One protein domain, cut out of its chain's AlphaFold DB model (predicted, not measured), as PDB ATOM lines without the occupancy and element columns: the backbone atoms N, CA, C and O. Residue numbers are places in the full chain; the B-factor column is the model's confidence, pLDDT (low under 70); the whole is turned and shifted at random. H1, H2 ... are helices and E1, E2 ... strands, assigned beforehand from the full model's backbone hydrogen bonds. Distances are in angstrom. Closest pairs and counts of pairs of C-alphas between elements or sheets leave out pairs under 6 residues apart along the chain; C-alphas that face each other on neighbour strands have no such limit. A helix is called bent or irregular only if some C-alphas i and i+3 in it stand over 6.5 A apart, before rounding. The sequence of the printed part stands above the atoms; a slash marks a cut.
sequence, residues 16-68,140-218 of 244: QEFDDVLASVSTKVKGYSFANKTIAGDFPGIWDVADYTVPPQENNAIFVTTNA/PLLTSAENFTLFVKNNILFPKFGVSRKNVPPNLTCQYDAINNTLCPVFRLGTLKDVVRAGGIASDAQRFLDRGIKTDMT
ATOM      1  N   GLN A  16      69.637   9.685 -41.568       81.00
ATOM      2  CA  GLN A  16      68.196   9.678 -41.784       81.00
ATOM      3  C   GLN A  16      67.849  10.408 -43.075       81.00
ATOM      4  O   GLN A  16      68.514  11.359 -43.484       81.00
ATOM      5  N   GLU A  17      66.772   9.957 -43.699       77.56
ATOM      6  CA  GLU A  17      66.173  10.628 -44.836       77.56
ATOM      7  C   GLU A  17      65.012  11.506 -44.353       77.56
ATOM      8  O   GLU A  17      64.256  11.108 -43.467       77.56
ATOM      9  N   PHE A  18      64.878  12.700 -44.928       80.12
ATOM     10  CA  PHE A  18      63.844  13.670 -44.563       80.12
ATOM     11  C   PHE A  18      62.824  13.832 -45.692       80.12
ATOM     12  O   PHE A  18      63.116  13.539 -46.860       80.12
ATOM     13  N   ASP A  19      61.635  14.293 -45.316       80.00
ATOM     14  CA  ASP A  19      60.516  14.576 -46.209       80.00
ATOM     15  C   ASP A  19      59.818  15.871 -45.791       80.00
ATOM     16  O   ASP A  19      59.784  16.211 -44.603       80.00
ATOM     17  N   ASP A  20      59.247  16.556 -46.775       78.00
ATOM     18  CA  ASP A  20      58.452  17.757 -46.567       78.00
ATOM     19  C   ASP A  20      57.011  17.381 -46.210       78.00
ATOM     20  O   ASP A  20      56.433  16.413 -46.709       78.00
ATOM     21  N   VAL A  21      56.409  18.163 -45.319       80.44
ATOM     22  CA  VAL A  21      55.060  17.900 -44.816       80.44
ATOM     23  C   VAL A  21      54.010  18.641 -45.641       80.44
ATOM     24  O   VAL A  21      54.081  19.854 -45.837       80.44
ATOM     25  N   LEU A  22      52.979  17.921 -46.076       79.56
ATOM     26  CA  LEU A  22      51.751  18.523 -46.587       79.56
ATOM     27  C   LEU A  22      50.727  18.572 -45.460       79.56
ATOM     28  O   LEU A  22      50.411  17.538 -44.875       79.56
ATOM     29  N   ALA A  23      50.202  19.759 -45.163       79.06
ATOM     30  CA  ALA A  23      49.321  19.988 -44.025       79.06
ATOM     31  C   ALA A  23      47.967  20.556 -44.442       79.06
ATOM     32  O   ALA A  23      47.869  21.401 -45.326       79.06
ATOM     33  N   SER A  24      46.917  20.116 -43.755       81.62
ATOM     34  CA  SER A  24      45.566  20.646 -43.883       81.62
ATOM     35  C   SER A  24      44.981  20.885 -42.496       81.62
ATOM     36  O   SER A  24      45.065  20.028 -41.606       81.62
ATOM     37  N   VAL A  25      44.397  22.066 -42.310       80.38
ATOM     38  CA  VAL A  25      43.766  22.486 -41.059       80.38
ATOM     39  C   VAL A  25      42.303  22.747 -41.321       80.38
ATOM     40  O   VAL A  25      41.942  23.429 -42.272       80.38
ATOM     41  N   SER A  26      41.464  22.210 -40.451       82.19
ATOM     42  CA  SER A  26      40.038  22.506 -40.433       82.19
ATOM     43  C   SER A  26      39.616  22.796 -39.005       82.19
ATOM     44  O   SER A  26      40.008  22.082 -38.077       82.19
ATOM     45  N   THR A  27      38.814  23.832 -38.836       84.12
ATOM     46  CA  THR A  27      38.334  24.305 -37.543       84.12
ATOM     47  C   THR A  27      36.830  24.101 -37.429       84.12
ATOM     48  O   THR A  27      36.099  24.111 -38.419       84.12
ATOM     49  N   LYS A  28      36.346  23.867 -36.209       89.56
ATOM     50  CA  LYS A  28      34.912  23.797 -35.922       89.56
ATOM     51  C   LYS A  28      34.616  24.417 -34.569       89.56
ATOM     52  O   LYS A  28      35.105  23.925 -33.552       89.56
ATOM     53  N   VAL A  29      33.788  25.454 -34.557       90.69
ATOM     54  CA  VAL A  29      33.313  26.086 -33.324       90.69
ATOM     55  C   VAL A  29      32.072  25.351 -32.809       90.69
ATOM     56  O   VAL A  29      31.284  24.806 -33.585       90.69
ATOM     57  N   LYS A  30      31.919  25.287 -31.486       93.06
ATOM     58  CA  LYS A  30      30.727  24.798 -30.792       93.06
ATOM     59  C   LYS A  30      30.403  25.700 -29.609       93.06
ATOM     60  O   LYS A  30      31.277  26.007 -28.796       93.06
ATOM     61  N   GLY A  31      29.126  26.019 -29.466       93.06
ATOM     62  CA  GLY A  31      28.596  26.827 -28.379       93.06
ATOM     63  C   GLY A  31      27.303  27.503 -28.808       93.06
ATOM     64  O   GLY A  31      27.001  27.565 -30.000       93.06
ATOM     65  N   TYR A  32      26.552  27.994 -27.837       93.00
ATOM     66  CA  TYR A  32      25.387  28.836 -28.055       93.00
ATOM     67  C   TYR A  32      25.369  29.905 -26.972       93.00
ATOM     68  O   TYR A  32      25.839  29.676 -25.853       93.00
ATOM     69  N   SER A  33      24.841  31.075 -27.294       89.56
ATOM     70  CA  SER A  33      24.657  32.147 -26.320       89.56
ATOM     71  C   SER A  33      23.243  32.678 -26.416       89.56
ATOM     72  O   SER A  33      22.643  32.706 -27.486       89.56
ATOM     73  N   PHE A  34      22.721  33.115 -25.277       87.38
ATOM     74  CA  PHE A  34      21.482  33.869 -25.230       87.38
ATOM     75  C   PHE A  34      21.823  35.360 -25.214       87.38
ATOM     76  O   PHE A  34      22.587  35.821 -24.366       87.38
ATOM     77  N   ALA A  35      21.274  36.092 -26.167       78.75
ATOM     78  CA  ALA A  35      21.296  37.536 -26.255       78.75
ATOM     79  C   ALA A  35      20.086  38.106 -25.508       78.75
ATOM     80  O   ALA A  35      18.979  37.566 -25.562       78.75
ATOM     81  N   ASN A  36      20.293  39.209 -24.791       70.44
ATOM     82  CA  ASN A  36      19.212  39.856 -24.059       70.44
ATOM     83  C   ASN A  36      18.138  40.391 -25.027       70.44
ATOM     84  O   ASN A  36      18.456  40.977 -26.065       70.44
ATOM     85  N   LYS A  37      16.860  40.224 -24.661       58.38
ATOM     86  CA  LYS A  37      15.691  40.600 -25.476       58.38
ATOM     87  C   LYS A  37      15.657  42.084 -25.845       58.38
ATOM     88  O   LYS A  37      15.142  42.433 -26.895       58.38
ATOM     89  N   THR A  38      16.247  42.953 -25.025       59.97
ATOM     90  CA  THR A  38      16.335  44.393 -25.316       59.97
ATOM     91  C   THR A  38      17.156  44.728 -26.565       59.97
ATOM     92  O   THR A  38      17.011  45.829 -27.076       59.97
ATOM     93  N   ILE A  39      17.997  43.807 -27.055       57.28
ATOM     94  CA  ILE A  39      18.841  43.994 -28.251       57.28
ATOM     95  C   ILE A  39      18.373  43.093 -29.408       57.28
ATOM     96  O   ILE A  39      18.474  43.469 -30.570       57.28
ATOM     97  N   ALA A  40      17.824  41.912 -29.105       54.59
ATOM     98  CA  ALA A  40      17.367  40.951 -30.112       54.59
ATOM     99  C   ALA A  40      15.973  41.256 -30.703       54.59
ATOM    100  O   ALA A  40      15.586  40.613 -31.678       54.59
ATOM    101  N   GLY A  41      15.225  42.215 -30.148       61.91
ATOM    102  CA  GLY A  41      13.840  42.475 -30.550       61.91
ATOM    103  C   GLY A  41      12.893  41.363 -30.077       61.91
ATOM    104  O   GLY A  41      13.024  40.865 -28.957       61.91
ATOM    105  N   ASP A  42      11.952  40.955 -30.931       56.62
ATOM    106  CA  ASP A  42      10.880  40.004 -30.585       56.62
ATOM    107  C   ASP A  42      11.277  38.516 -30.664       56.62
ATOM    108  O   ASP A  42      10.499  37.636 -30.280       56.62
ATOM    109  N   PHE A  43      12.491  38.198 -31.119       60.91
ATOM    110  CA  PHE A  43      12.943  36.814 -31.243       60.91
ATOM    111  C   PHE A  43      13.510  36.266 -29.923       60.91
ATOM    112  O   PHE A  43      14.110  37.005 -29.131       60.91
ATOM    113  N   PRO A  44      13.372  34.951 -29.652       62.47
ATOM    114  CA  PRO A  44      14.152  34.302 -28.609       62.47
ATOM    115  C   PRO A  44      15.611  34.373 -29.061       62.47
ATOM    116  O   PRO A  44      16.015  33.565 -29.883       62.47
ATOM    117  N   GLY A  45      16.356  35.385 -28.602       78.44
ATOM    118  CA  GLY A  45      17.705  35.749 -29.054       78.44
ATOM    119  C   GLY A  45      18.774  34.691 -28.780       78.44
ATOM    120  O   GLY A  45      19.769  34.965 -28.124       78.44
ATOM    121  N   ILE A  46      18.570  33.462 -29.225       88.25
ATOM    122  CA  ILE A  46      19.537  32.379 -29.204       88.25
ATOM    123  C   ILE A  46      20.419  32.562 -30.430       88.25
ATOM    124  O   ILE A  46      19.910  32.705 -31.534       88.25
ATOM    125  N   TRP A  47      21.725  32.545 -30.207       89.81
ATOM    126  CA  TRP A  47      22.735  32.601 -31.252       89.81
ATOM    127  C   TRP A  47      23.519  31.303 -31.242       89.81
ATOM    128  O   TRP A  47      24.103  30.936 -30.209       89.81
ATOM    129  N   ASP A  48      23.550  30.625 -32.380       92.62
ATOM    130  CA  ASP A  48      24.341  29.423 -32.586       92.62
ATOM    131  C   ASP A  48      25.483  29.652 -33.589       92.62
ATOM    132  O   ASP A  48      25.766  30.772 -34.017       92.62
ATOM    133  N   VAL A  49      26.202  28.574 -33.911       91.75
ATOM    134  CA  VAL A  49      27.380  28.622 -34.785       91.75
ATOM    135  C   VAL A  49      27.068  29.286 -36.131       91.75
ATOM    136  O   VAL A  49      27.921  30.009 -36.640       91.75
ATOM    137  N   ALA A  50      25.883  29.071 -36.704       89.75
ATOM    138  CA  ALA A  50      25.515  29.647 -37.993       89.75
ATOM    139  C   ALA A  50      25.353  31.173 -37.929       89.75
ATOM    140  O   ALA A  50      25.607  31.843 -38.927       89.75
ATOM    141  N   ASP A  51      25.000  31.715 -36.762       89.44
ATOM    142  CA  ASP A  51      24.773  33.149 -36.579       89.44
ATOM    143  C   ASP A  51      26.073  33.909 -36.274       89.44
ATOM    144  O   ASP A  51      26.294  35.012 -36.774       89.44
ATOM    145  N   TYR A  52      26.954  33.337 -35.438       87.44
ATOM    146  CA  TYR A  52      28.162  34.034 -34.972       87.44
ATOM    147  C   TYR A  52      29.456  33.659 -35.710       87.44
ATOM    148  O   TYR A  52      30.481  34.286 -35.446       87.44
ATOM    149  N   THR A  53      29.466  32.658 -36.600       87.25
ATOM    150  CA  THR A  53      30.650  32.343 -37.430       87.25
ATOM    151  C   THR A  53      30.446  32.781 -38.876       87.25
ATOM    152  O   THR A  53      29.841  32.080 -39.684       87.25
ATOM    153  N   VAL A  54      30.948  33.974 -39.201       85.56
ATOM    154  CA  VAL A  54      30.768  34.602 -40.515       85.56
ATOM    155  C   VAL A  54      32.125  35.058 -41.066       85.56
ATOM    156  O   VAL A  54      32.739  35.937 -40.468       85.56
ATOM    157  N   PRO A  55      32.600  34.508 -42.197       89.00
ATOM    158  CA  PRO A  55      32.007  33.409 -42.960       89.00
ATOM    159  C   PRO A  55      32.128  32.059 -42.215       89.00
ATOM    160  O   PRO A  55      32.958  31.912 -41.316       89.00
ATOM    161  N   PRO A  56      31.340  31.036 -42.597       82.88
ATOM    162  CA  PRO A  56      31.328  29.749 -41.894       82.88
ATOM    163  C   PRO A  56      32.628  28.941 -42.053       82.88
ATOM    164  O   PRO A  56      32.872  28.015 -41.279       82.88
ATOM    165  N   GLN A  57      33.449  29.243 -43.066       80.50
ATOM    166  CA  GLN A  57      34.762  28.631 -43.271       80.50
ATOM    167  C   GLN A  57      35.760  29.647 -43.823       80.50
ATOM    168  O   GLN A  57      35.482  30.319 -44.813       80.50
ATOM    169  N   GLU A  58      36.949  29.677 -43.226       78.12
ATOM    170  CA  GLU A  58      38.118  30.391 -43.737       78.12
ATOM    171  C   GLU A  58      39.354  29.490 -43.683       78.12
ATOM    172  O   GLU A  58      39.472  28.597 -42.839       78.12
ATOM    173  N   ASN A  59      40.306  29.732 -44.584       74.44
ATOM    174  CA  ASN A  59      41.576  29.016 -44.574       74.44
ATOM    175  C   ASN A  59      42.454  29.529 -43.432       74.44
ATOM    176  O   ASN A  59      42.876  30.681 -43.439       74.44
ATOM    177  N   ASN A  60      42.781  28.642 -42.488       70.00
ATOM    178  CA  ASN A  60      43.668  28.918 -41.350       70.00
ATOM    179  C   ASN A  60      43.213  30.073 -40.436       70.00
ATOM    180  O   ASN A  60      44.019  30.599 -39.671       70.00
ATOM    181  N   ALA A  61      41.935  30.446 -40.483       76.88
ATOM    182  CA  ALA A  61      41.357  31.501 -39.666       76.88
ATOM    183  C   ALA A  61      39.938  31.124 -39.226       76.88
ATOM    184  O   ALA A  61      39.316  30.212 -39.774       76.88
ATOM    185  N   ILE A  62      39.462  31.792 -38.179       80.75
ATOM    186  CA  ILE A  62      38.066  31.755 -37.754       80.75
ATOM    187  C   ILE A  62      37.656  33.158 -37.327       80.75
ATOM    188  O   ILE A  62      38.429  33.863 -36.673       80.75
ATOM    189  N   PHE A  63      36.412  33.510 -37.614       86.12
ATOM    190  CA  PHE A  63      35.766  34.681 -37.053       86.12
ATOM    191  C   PHE A  63      34.643  34.237 -36.115       86.12
ATOM    192  O   PHE A  63      33.849  33.357 -36.452       86.12
ATOM    193  N   VAL A  64      34.608  34.819 -34.917       87.50
ATOM    194  CA  VAL A  64      33.555  34.583 -33.926       87.50
ATOM    195  C   VAL A  64      33.028  35.935 -33.475       87.50
ATOM    196  O   VAL A  64      33.720  36.681 -32.778       87.50
ATOM    197  N   THR A  65      31.794  36.240 -33.860       87.88
ATOM    198  CA  THR A  65      31.072  37.419 -33.394       87.88
ATOM    199  C   THR A  65      30.926  37.342 -31.875       87.88
ATOM    200  O   THR A  65      30.566  36.308 -31.318       87.88
ATOM    201  N   THR A  66      31.224  38.443 -31.189       85.12
ATOM    202  CA  THR A  66      31.037  38.579 -29.729       85.12
ATOM    203  C   THR A  66      30.035  39.674 -29.387       85.12
ATOM    204  O   THR A  66      29.343  39.599 -28.373       85.12
ATOM    205  N   ASN A  67      29.929  40.677 -30.253       85.44
ATOM    206  CA  ASN A  67      28.975  41.762 -30.157       85.44
ATOM    207  C   ASN A  67      28.413  42.065 -31.548       85.44
ATOM    208  O   ASN A  67      29.120  41.868 -32.535       85.44
ATOM    209  N   ALA A  68      27.173  42.537 -31.610       81.12
ATOM    210  CA  ALA A  68      26.525  42.936 -32.854       81.12
ATOM    211  C   ALA A  68      25.546  44.081 -32.587       81.12
ATOM    212  O   ALA A  68      24.911  44.118 -31.529       81.12
ATOM    213  N   PRO A 140      29.251  42.891 -24.060       78.56
ATOM    214  CA  PRO A 140      29.051  42.214 -25.340       78.56
ATOM    215  C   PRO A 140      27.707  41.478 -25.396       78.56
ATOM    216  O   PRO A 140      27.281  40.885 -24.403       78.56
ATOM    217  N   LEU A 141      27.081  41.461 -26.577       81.88
ATOM    218  CA  LEU A 141      25.832  40.741 -26.847       81.88
ATOM    219  C   LEU A 141      25.926  39.249 -26.495       81.88
ATOM    220  O   LEU A 141      25.025  38.688 -25.871       81.88
ATOM    221  N   LEU A 142      27.035  38.606 -26.869       85.81
ATOM    222  CA  LEU A 142      27.278  37.180 -26.667       85.81
ATOM    223  C   LEU A 142      28.173  36.966 -25.447       85.81
ATOM    224  O   LEU A 142      29.338  36.583 -25.549       85.81
ATOM    225  N   THR A 143      27.608  37.197 -24.262       84.56
ATOM    226  CA  THR A 143      28.308  37.047 -22.971       84.56
ATOM    227  C   THR A 143      28.902  35.652 -22.756       84.56
ATOM    228  O   THR A 143      29.917  35.509 -22.080       84.56
ATOM    229  N   SER A 144      28.310  34.617 -23.363       89.44
ATOM    230  CA  SER A 144      28.795  33.236 -23.260       89.44
ATOM    231  C   SER A 144      29.884  32.879 -24.280       89.44
ATOM    232  O   SER A 144      30.374  31.751 -24.249       89.44
ATOM    233  N   ALA A 145      30.299  33.802 -25.157       88.44
ATOM    234  CA  ALA A 145      31.275  33.515 -26.212       88.44
ATOM    235  C   ALA A 145      32.623  33.013 -25.666       88.44
ATOM    236  O   ALA A 145      33.253  32.141 -26.261       88.44
ATOM    237  N   GLU A 146      33.047  33.472 -24.483       88.31
ATOM    238  CA  GLU A 146      34.271  32.981 -23.828       88.31
ATOM    239  C   GLU A 146      34.191  31.498 -23.415       88.31
ATOM    240  O   GLU A 146      35.221  30.859 -23.183       88.31
ATOM    241  N   ASN A 147      32.986  30.929 -23.336       92.31
ATOM    242  CA  ASN A 147      32.738  29.525 -23.001       92.31
ATOM    243  C   ASN A 147      32.636  28.627 -24.236       92.31
ATOM    244  O   ASN A 147      32.535  27.409 -24.090       92.31
ATOM    245  N   PHE A 148      32.656  29.199 -25.440       92.44
ATOM    246  CA  PHE A 148      32.620  28.408 -26.662       92.44
ATOM    247  C   PHE A 148      33.907  27.609 -26.816       92.44
ATOM    248  O   PHE A 148      34.969  27.969 -26.296       92.44
ATOM    249  N   THR A 149      33.797  26.512 -27.555       90.81
ATOM    250  CA  THR A 149      34.918  25.624 -27.837       90.81
ATOM    251  C   THR A 149      35.255  25.631 -29.317       90.81
ATOM    252  O   THR A 149      34.375  25.632 -30.174       90.81
ATOM    253  N   LEU A 150      36.546  25.624 -29.615       89.00
ATOM    254  CA  LEU A 150      37.119  25.513 -30.939       89.00
ATOM    255  C   LEU A 150      37.826  24.169 -31.046       89.00
ATOM    256  O   LEU A 150      38.810  23.918 -30.356       89.00
ATOM    257  N   PHE A 151      37.348  23.317 -31.937       88.25
ATOM    258  CA  PHE A 151      38.050  22.107 -32.323       88.25
ATOM    259  C   PHE A 151      38.964  22.397 -33.513       88.25
ATOM    260  O   PHE A 151      38.493  22.867 -34.550       88.25
ATOM    261  N   VAL A 152      40.254  22.089 -33.374       85.00
ATOM    262  CA  VAL A 152      41.261  22.252 -34.428       85.00
ATOM    263  C   VAL A 152      41.710  20.877 -34.898       85.00
ATOM    264  O   VAL A 152      42.496  20.199 -34.236       85.00
ATOM    265  N   LYS A 153      41.223  20.459 -36.065       84.12
ATOM    266  CA  LYS A 153      41.667  19.230 -36.717       84.12
ATOM    267  C   LYS A 153      42.804  19.556 -37.665       84.12
ATOM    268  O   LYS A 153      42.606  20.251 -38.660       84.12
ATOM    269  N   ASN A 154      43.959  18.974 -37.392       81.88
ATOM    270  CA  ASN A 154      45.088  18.969 -38.294       81.88
ATOM    271  C   ASN A 154      45.293  17.568 -38.869       81.88
ATOM    272  O   ASN A 154      45.364  16.590 -38.125       81.88
ATOM    273  N   ASN A 155      45.390  17.487 -40.195       81.44
ATOM    274  CA  ASN A 155      45.848  16.301 -40.902       81.44
ATOM    275  C   ASN A 155      47.105  16.659 -41.669       81.44
ATOM    276  O   ASN A 155      47.212  17.748 -42.233       81.44
ATOM    277  N   ILE A 156      48.016  15.710 -41.737       84.50
ATOM    278  CA  ILE A 156      49.266  15.888 -42.444       84.50
ATOM    279  C   ILE A 156      49.691  14.604 -43.147       84.50
ATOM    280  O   ILE A 156      49.256  13.498 -42.799       84.50
ATOM    281  N   LEU A 157      50.549  14.771 -44.138       83.88
ATOM    282  CA  LEU A 157      51.057  13.721 -44.998       83.88
ATOM    283  C   LEU A 157      52.546  13.957 -45.245       83.88
ATOM    284  O   LEU A 157      52.940  15.071 -45.576       83.88
ATOM    285  N   PHE A 158      53.328  12.890 -45.118       84.81
ATOM    286  CA  PHE A 158      54.694  12.766 -45.614       84.81
ATOM    287  C   PHE A 158      54.653  11.964 -46.920       84.81
ATOM    288  O   PHE A 158      54.542  10.729 -46.865       84.81
ATOM    289  N   PRO A 159      54.631  12.626 -48.093       85.50
ATOM    290  CA  PRO A 159      54.426  11.969 -49.381       85.50
ATOM    291  C   PRO A 159      55.506  10.939 -49.710       85.50
ATOM    292  O   PRO A 159      55.190   9.878 -50.243       85.50
ATOM    293  N   LYS A 160      56.763  11.219 -49.359       82.06
ATOM    294  CA  LYS A 160      57.911  10.354 -49.650       82.06
ATOM    295  C   LYS A 160      57.838   9.028 -48.908       82.06
ATOM    296  O   LYS A 160      58.229   7.998 -49.447       82.06
ATOM    297  N   PHE A 161      57.312   9.050 -47.685       86.56
ATOM    298  CA  PHE A 161      57.159   7.855 -46.854       86.56
ATOM    299  C   PHE A 161      55.755   7.239 -46.933       86.56
ATOM    300  O   PHE A 161      55.528   6.167 -46.377       86.56
ATOM    301  N   GLY A 162      54.795   7.905 -47.584       85.69
ATOM    302  CA  GLY A 162      53.397   7.469 -47.634       85.69
ATOM    303  C   GLY A 162      52.712   7.450 -46.261       85.69
ATOM    304  O   GLY A 162      51.751   6.709 -46.054       85.69
ATOM    305  N   VAL A 163      53.205   8.238 -45.299       82.75
ATOM    306  CA  VAL A 163      52.703   8.255 -43.918       82.75
ATOM    307  C   VAL A 163      51.802   9.464 -43.711       82.75
ATOM    308  O   VAL A 163      52.242  10.602 -43.836       82.75
ATOM    309  N   SER A 164      50.549   9.234 -43.318       80.81
ATOM    310  CA  SER A 164      49.634  10.297 -42.885       80.81
ATOM    311  C   SER A 164      49.269  10.139 -41.422       80.81
ATOM    312  O   SER A 164      49.091   9.011 -40.949       80.81
ATOM    313  N   ARG A 165      49.132  11.267 -40.711       84.25
ATOM    314  CA  ARG A 165      48.582  11.319 -39.350       84.25
ATOM    315  C   ARG A 165      47.726  12.549 -39.099       84.25
ATOM    316  O   ARG A 165      47.610  13.446 -39.931       84.25
ATOM    317  N   LYS A 166      47.058  12.519 -37.950       80.00
ATOM    318  CA  LYS A 166      46.081  13.507 -37.505       80.00
ATOM    319  C   LYS A 166      46.186  13.700 -36.000       80.00
ATOM    320  O   LYS A 166      46.420  12.732 -35.282       80.00
ATOM    321  N   ASN A 167      45.910  14.908 -35.526       77.31
ATOM    322  CA  ASN A 167      45.931  15.260 -34.101       77.31
ATOM    323  C   ASN A 167      44.639  14.874 -33.342       77.31
ATOM    324  O   ASN A 167      44.323  15.459 -32.308       77.31
ATOM    325  N   VAL A 168      43.840  13.946 -33.879       77.00
ATOM    326  CA  VAL A 168      42.510  13.620 -33.350       77.00
ATOM    327  C   VAL A 168      42.584  12.322 -32.547       77.00
ATOM    328  O   VAL A 168      42.743  11.261 -33.163       77.00
ATOM    329  N   PRO A 169      42.440  12.371 -31.208       75.81
ATOM    330  CA  PRO A 169      42.399  11.167 -30.390       75.81
ATOM    331  C   PRO A 169      41.116  10.358 -30.658       75.81
ATOM    332  O   PRO A 169      40.113  10.912 -31.117       75.81
ATOM    333  N   PRO A 170      41.107   9.048 -30.353       72.56
ATOM    334  CA  PRO A 170      39.935   8.192 -30.551       72.56
ATOM    335  C   PRO A 170      38.730   8.587 -29.679       72.56
ATOM    336  O   PRO A 170      37.599   8.280 -30.045       72.56
ATOM    337  N   ASN A 171      38.948   9.295 -28.563       74.06
ATOM    338  CA  ASN A 171      37.892   9.852 -27.720       74.06
ATOM    339  C   ASN A 171      38.037  11.382 -27.618       74.06
ATOM    340  O   ASN A 171      39.102  11.885 -27.271       74.06
ATOM    341  N   LEU A 172      36.964  12.115 -27.933       74.50
ATOM    342  CA  LEU A 172      36.939  13.578 -28.086       74.50
ATOM    343  C   LEU A 172      36.320  14.320 -26.888       74.50
ATOM    344  O   LEU A 172      35.951  15.485 -27.008       74.50
ATOM    345  N   THR A 173      36.204  13.681 -25.723       81.38
ATOM    346  CA  THR A 173      35.642  14.290 -24.501       81.38
ATOM    347  C   THR A 173      36.656  15.108 -23.690       81.38
ATOM    348  O   THR A 173      36.501  15.249 -22.480       81.38
ATOM    349  N   CYS A 174      37.722  15.606 -24.315       85.56
ATOM    350  CA  CYS A 174      38.770  16.365 -23.636       85.56
ATOM    351  C   CYS A 174      38.609  17.875 -23.853       85.56
ATOM    352  O   CYS A 174      37.956  18.322 -24.796       85.56
ATOM    353  N   GLN A 175      39.276  18.652 -23.002       85.44
ATOM    354  CA  GLN A 175      39.511  20.076 -23.206       85.44
ATOM    355  C   GLN A 175      40.999  20.359 -23.015       85.44
ATOM    356  O   GLN A 175      41.634  19.787 -22.126       85.44
ATOM    357  N   TYR A 176      41.536  21.222 -23.868       83.75
ATOM    358  CA  TYR A 176      42.916  21.661 -23.834       83.75
ATOM    359  C   TYR A 176      43.265  22.333 -22.506       83.75
ATOM    360  O   TYR A 176      42.566  23.245 -22.062       83.75
ATOM    361  N   ASP A 177      44.380  21.902 -21.922       79.06
ATOM    362  CA  ASP A 177      45.011  22.526 -20.764       79.06
ATOM    363  C   ASP A 177      46.533  22.451 -20.927       79.06
ATOM    364  O   ASP A 177      47.073  21.416 -21.319       79.06
ATOM    365  N   ALA A 178      47.227  23.546 -20.623       75.38
ATOM    366  CA  ALA A 178      48.664  23.668 -20.861       75.38
ATOM    367  C   ALA A 178      49.528  22.747 -19.979       75.38
ATOM    368  O   ALA A 178      50.715  22.584 -20.268       75.38
ATOM    369  N   ILE A 179      48.960  22.167 -18.916       77.75
ATOM    370  CA  ILE A 179      49.657  21.311 -17.952       77.75
ATOM    371  C   ILE A 179      49.103  19.886 -18.023       77.75
ATOM    372  O   ILE A 179      49.861  18.936 -18.195       77.75
ATOM    373  N   ASN A 180      47.783  19.740 -17.918       81.88
ATOM    374  CA  ASN A 180      47.132  18.447 -17.724       81.88
ATOM    375  C   ASN A 180      46.720  17.769 -19.040       81.88
ATOM    376  O   ASN A 180      46.738  16.545 -19.111       81.88
ATOM    377  N   ASN A 181      46.357  18.536 -20.078       78.50
ATOM    378  CA  ASN A 181      45.764  18.019 -21.322       78.50
ATOM    379  C   ASN A 181      46.370  18.687 -22.568       78.50
ATOM    380  O   ASN A 181      45.664  19.254 -23.409       78.50
ATOM    381  N   THR A 182      47.693  18.603 -22.701       77.56
ATOM    382  CA  THR A 182      48.470  19.316 -23.730       77.56
ATOM    383  C   THR A 182      48.240  18.823 -25.159       77.56
ATOM    384  O   THR A 182      48.534  19.550 -26.104       77.56
ATOM    385  N   LEU A 183      47.705  17.611 -25.334       77.81
ATOM    386  CA  LEU A 183      47.436  17.004 -26.644       77.81
ATOM    387  C   LEU A 183      45.974  17.147 -27.092       77.81
ATOM    388  O   LEU A 183      45.608  16.658 -28.160       77.81
ATOM    389  N   CYS A 184      45.110  17.777 -26.291       82.38
ATOM    390  CA  CYS A 184      43.699  17.877 -26.638       82.38
ATOM    391  C   CYS A 184      43.450  18.963 -27.708       82.38
ATOM    392  O   CYS A 184      43.743  20.128 -27.467       82.38
ATOM    393  N   PRO A 185      42.827  18.641 -28.853       83.50
ATOM    394  CA  PRO A 185      42.586  19.603 -29.934       83.50
ATOM    395  C   PRO A 185      41.342  20.496 -29.734       83.50
ATOM    396  O   PRO A 185      40.873  21.107 -30.697       83.50
ATOM    397  N   VAL A 186      40.753  20.535 -28.532       88.31
ATOM    398  CA  VAL A 186      39.522  21.285 -28.216       88.31
ATOM    399  C   VAL A 186      39.845  22.418 -27.246       88.31
ATOM    400  O   VAL A 186      40.126  22.181 -26.075       88.31
ATOM    401  N   PHE A 187      39.768  23.656 -27.716       87.12
ATOM    402  CA  PHE A 187      40.186  24.850 -26.984       87.12
ATOM    403  C   PHE A 187      38.985  25.680 -26.559       87.12
ATOM    404  O   PHE A 187      38.050  25.836 -27.334       87.12
ATOM    405  N   ARG A 188      39.013  26.275 -25.368       90.56
ATOM    406  CA  ARG A 188      38.010  27.273 -24.971       90.56
ATOM    407  C   ARG A 188      38.418  28.655 -25.475       90.56
ATOM    408  O   ARG A 188      39.573  29.045 -25.308       90.56
ATOM    409  N   LEU A 189      37.481  29.405 -26.058       86.38
ATOM    410  CA  LEU A 189      37.780  30.714 -26.654       86.38
ATOM    411  C   LEU A 189      38.299  31.731 -25.630       86.38
ATOM    412  O   LEU A 189      39.215  32.484 -25.949       86.38
ATOM    413  N   GLY A 190      37.790  31.717 -24.393       82.81
ATOM    414  CA  GLY A 190      38.320  32.557 -23.311       82.81
ATOM    415  C   GLY A 190      39.804  32.290 -23.031       82.81
ATOM    416  O   GLY A 190      40.604  33.218 -22.983       82.81
ATOM    417  N   THR A 191      40.205  31.017 -22.971       80.06
ATOM    418  CA  THR A 191      41.615  30.632 -22.793       80.06
ATOM    419  C   THR A 191      42.477  31.087 -23.970       80.06
ATOM    420  O   THR A 191      43.581  31.585 -23.766       80.06
ATOM    421  N   LEU A 192      41.974  30.956 -25.203       74.81
ATOM    422  CA  LEU A 192      42.686  31.443 -26.385       74.81
ATOM    423  C   LEU A 192      42.882  32.960 -26.326       74.81
ATOM    424  O   LEU A 192      44.000  33.416 -26.537       74.81
ATOM    425  N   LYS A 193      41.841  33.729 -25.983       70.94
ATOM    426  CA  LYS A 193      41.897  35.191 -25.822       70.94
ATOM    427  C   LYS A 193      42.990  35.626 -24.844       70.94
ATOM    428  O   LYS A 193      43.706  36.582 -25.135       70.94
ATOM    429  N   ASP A 194      43.145  34.937 -23.718       66.44
ATOM    430  CA  ASP A 194      44.175  35.275 -22.731       66.44
ATOM    431  C   ASP A 194      45.588  34.997 -23.264       66.44
ATOM    432  O   ASP A 194      46.475  35.843 -23.126       66.44
ATOM    433  N   VAL A 195      45.777  33.873 -23.966       61.97
ATOM    434  CA  VAL A 195      47.031  33.553 -24.673       61.97
ATOM    435  C   VAL A 195      47.331  34.601 -25.750       61.97
ATOM    436  O   VAL A 195      48.472  35.043 -25.879       61.97
ATOM    437  N   VAL A 196      46.312  35.060 -26.486       58.75
ATOM    438  CA  VAL A 196      46.450  36.137 -27.474       58.75
ATOM    439  C   VAL A 196      46.915  37.434 -26.827       58.75
ATOM    440  O   VAL A 196      47.898  38.041 -27.257       58.75
ATOM    441  N   ARG A 197      46.200  37.862 -25.785       58.09
ATOM    442  CA  ARG A 197      46.388  39.154 -25.123       58.09
ATOM    443  C   ARG A 197      47.722  39.249 -24.392       58.09
ATOM    444  O   ARG A 197      48.286  40.337 -24.323       58.09
ATOM    445  N   ALA A 198      48.251  38.132 -23.901       54.84
ATOM    446  CA  ALA A 198      49.578  38.055 -23.294       54.84
ATOM    447  C   ALA A 198      50.740  38.256 -24.299       54.84
ATOM    448  O   ALA A 198      51.895  38.039 -23.947       54.84
ATOM    449  N   GLY A 199      50.456  38.653 -25.550       44.78
ATOM    450  CA  GLY A 199      51.438  38.715 -26.640       44.78
ATOM    451  C   GLY A 199      51.786  37.332 -27.198       44.78
ATOM    452  O   GLY A 199      52.711  37.188 -27.995       44.78
ATOM    453  N   GLY A 200      51.037  36.311 -26.785       45.12
ATOM    454  CA  GLY A 200      51.375  34.910 -26.942       45.12
ATOM    455  C   GLY A 200      50.799  34.228 -28.179       45.12
ATOM    456  O   GLY A 200      50.920  33.016 -28.259       45.12
ATOM    457  N   ILE A 201      50.209  34.889 -29.185       45.88
ATOM    458  CA  ILE A 201      49.938  34.136 -30.439       45.88
ATOM    459  C   ILE A 201      51.210  33.961 -31.260       45.88
ATOM    460  O   ILE A 201      51.456  32.867 -31.761       45.88
ATOM    461  N   ALA A 202      52.054  34.991 -31.352       39.59
ATOM    462  CA  ALA A 202      53.298  34.870 -32.108       39.59
ATOM    463  C   ALA A 202      54.280  33.885 -31.446       39.59
ATOM    464  O   ALA A 202      55.092  33.278 -32.140       39.59
ATOM    465  N   SER A 203      54.191  33.691 -30.122       37.22
ATOM    466  CA  SER A 203      55.157  32.892 -29.361       37.22
ATOM    467  C   SER A 203      54.586  31.755 -28.526       37.22
ATOM    468  O   SER A 203      55.377  30.905 -28.161       37.22
ATOM    469  N   ASP A 204      53.293  31.703 -28.194       35.59
ATOM    470  CA  ASP A 204      52.699  30.659 -27.340       35.59
ATOM    471  C   ASP A 204      51.643  29.807 -28.059       35.59
ATOM    472  O   ASP A 204      51.677  28.603 -27.886       35.59
ATOM    473  N   ALA A 205      50.801  30.332 -28.958       37.06
ATOM    474  CA  ALA A 205      49.986  29.508 -29.866       37.06
ATOM    475  C   ALA A 205      50.867  28.806 -30.915       37.06
ATOM    476  O   ALA A 205      50.739  27.599 -31.116       37.06
ATOM    477  N   GLN A 206      51.846  29.530 -31.476       36.97
ATOM    478  CA  GLN A 206      52.939  28.945 -32.258       36.97
ATOM    479  C   GLN A 206      53.733  27.929 -31.430       36.97
ATOM    480  O   GLN A 206      54.129  26.908 -31.960       36.97
ATOM    481  N   ARG A 207      53.904  28.141 -30.118       39.44
ATOM    482  CA  ARG A 207      54.622  27.217 -29.224       39.44
ATOM    483  C   ARG A 207      53.746  26.134 -28.613       39.44
ATOM    484  O   ARG A 207      54.297  25.207 -28.051       39.44
ATOM    485  N   PHE A 208      52.425  26.202 -28.726       42.03
ATOM    486  CA  PHE A 208      51.489  25.121 -28.425       42.03
ATOM    487  C   PHE A 208      51.362  24.196 -29.626       42.03
ATOM    488  O   PHE A 208      51.395  22.982 -29.442       42.03
ATOM    489  N   LEU A 209      51.360  24.763 -30.837       39.31
ATOM    490  CA  LEU A 209      51.684  24.028 -32.052       39.31
ATOM    491  C   LEU A 209      53.096  23.432 -31.905       39.31
ATOM    492  O   LEU A 209      53.203  22.216 -31.864       39.31
ATOM    493  N   ASP A 210      54.150  24.214 -31.638       35.03
ATOM    494  CA  ASP A 210      55.532  23.708 -31.528       35.03
ATOM    495  C   ASP A 210      55.788  22.800 -30.311       35.03
ATOM    496  O   ASP A 210      56.741  22.032 -30.345       35.03
ATOM    497  N   ARG A 211      55.014  22.866 -29.214       36.31
ATOM    498  CA  ARG A 211      55.139  21.959 -28.049       36.31
ATOM    499  C   ARG A 211      54.336  20.688 -28.249       36.31
ATOM    500  O   ARG A 211      54.868  19.630 -27.935       36.31
ATOM    501  N   GLY A 212      53.130  20.756 -28.813       35.94
ATOM    502  CA  GLY A 212      52.453  19.564 -29.329       35.94
ATOM    503  C   GLY A 212      53.352  18.833 -30.331       35.94
ATOM    504  O   GLY A 212      53.540  17.630 -30.223       35.94
ATOM    505  N   ILE A 213      54.033  19.593 -31.192       34.84
ATOM    506  CA  ILE A 213      55.032  19.126 -32.158       34.84
ATOM    507  C   ILE A 213      56.313  18.615 -31.474       34.84
ATOM    508  O   ILE A 213      56.745  17.515 -31.776       34.84
ATOM    509  N   LYS A 214      56.934  19.330 -30.524       29.28
ATOM    510  CA  LYS A 214      58.197  18.900 -29.874       29.28
ATOM    511  C   LYS A 214      58.044  17.670 -28.993       29.28
ATOM    512  O   LYS A 214      59.012  16.929 -28.846       29.28
ATOM    513  N   THR A 215      56.877  17.490 -28.379       31.17
ATOM    514  CA  THR A 215      56.616  16.313 -27.542       31.17
ATOM    515  C   THR A 215      56.369  15.068 -28.405       31.17
ATOM    516  O   THR A 215      56.643  13.971 -27.939       31.17
ATOM    517  N   ASP A 216      55.941  15.244 -29.665       35.88
ATOM    518  CA  ASP A 216      55.693  14.170 -30.648       35.88
ATOM    519  C   ASP A 216      56.861  13.989 -31.663       35.88
ATOM    520  O   ASP A 216      56.974  12.958 -32.311       35.88
ATOM    521  N   MET A 217      57.783  14.959 -31.801       37.25
ATOM    522  CA  MET A 217      58.905  14.941 -32.772       37.25
ATOM    523  C   MET A 217      60.227  14.332 -32.261       37.25
ATOM    524  O   MET A 217      61.184  14.212 -33.035       37.25
ATOM    525  N   THR A 218      60.360  13.981 -30.978       31.95
ATOM    526  CA  THR A 218      61.619  13.412 -30.444       31.95
ATOM    527  C   THR A 218      61.743  11.899 -30.611       31.95
ATOM    528  O   THR A 218      62.843  11.366 -30.447       31.95
TER     529      THR A 218
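What this domain is: This is residues 16 to 68 and 140 to 218 of the 244 residues of the protein "P2RX4" of Sepia pharaonis (UniProt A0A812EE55). Look first for a long antiparallel ribbon of two strands, E1 and E2, with the short strands E3 and E4 beside opposite ends of E2, on its side away from E1. Past one end of the ribbon, loops with the tiny helices H2 and H1 lengthen the rod, while after E4 the bent helix H3 turns a corner and its second arm, H3b, stays clear of the strands. The printed part has 132 residues, with elements in the order E1 H1 H2 E2 E3 E4 H3; the class is mixed, helices and strands, though 62 residues, under half, are in named elements. It is loose, with a radius of gyration of the C-alphas of 17.6 A, and spans 65 by 28 by 28 A.

Where its parts are: Find C-alpha 22 at (51.751, 18.523, -46.587); from there E1, residues 22 to 30, runs 27.0 A. E2, residues 149 to 158, begins at (34.918, 25.624, -27.837) and runs 29.5 A. E3 is residues 163 to 166, and E4 is residues 186 to 188. H1, residues 37 to 40, and H2, residues 49 to 52, are short. H3, residues 189 to 216, was assigned as one helix by its hydrogen bonds but is bent, with C-alphas 198 and 201 8.2 A apart. Its arms are H3a, residues 189 to 198, 14.3 A, and H3b, residues 201 to 216, 20.8 A, ending at (55.693, 14.170, -30.648). H3b is irregular, with C-alphas 202 and 205 6.7 A apart, and has a kink of 32 degrees near residue 209.

How they stand to each other: Start at E2, which has three antiparallel neighbours in a branched sheet, twisted, its C-alphas up to 4.3 A off the best plane. E1 is on one side, with N 26 and O 153 within hydrogen-bond range at 2.9 A. On the other side are E3, a hairpin with E2 where N 156 and O 165 are 2.9 A apart, and E4, with N 150 and O 187 at 2.7 A. H3a only grazes the sheet with residues 189 to 192; H2 grazes it with residues 49 to 52, only just on it with 5 pairs of C-alphas within 10 A. H3a and H3b touch only at the corner, their closest C-alphas, Val 195 and Ile 201, 6.5 A apart, at a steep tilt of 67 degrees, only just short of about perpendicular. H1 and H3b are not on the sheet. Every O i to N i+4 pair is within range in H3a and 9 of 12 in H3b; H1 and H2 are too short for one, and the one O i to N i+3 pair in each is not within range.

The domain as a whole: The C-alphas farthest apart, Gln 16 and Asp 42, are 65.8 A apart. Residues 69 to 139 are not printed; look across that cut from C-alpha 68 to C-alpha 140, 8.0 A. The link from E3 to E4, 19 residues, is long. Mean pLDDT of the printed part is 74.0; residues 37 to 44 and 194 to 218 are under 70.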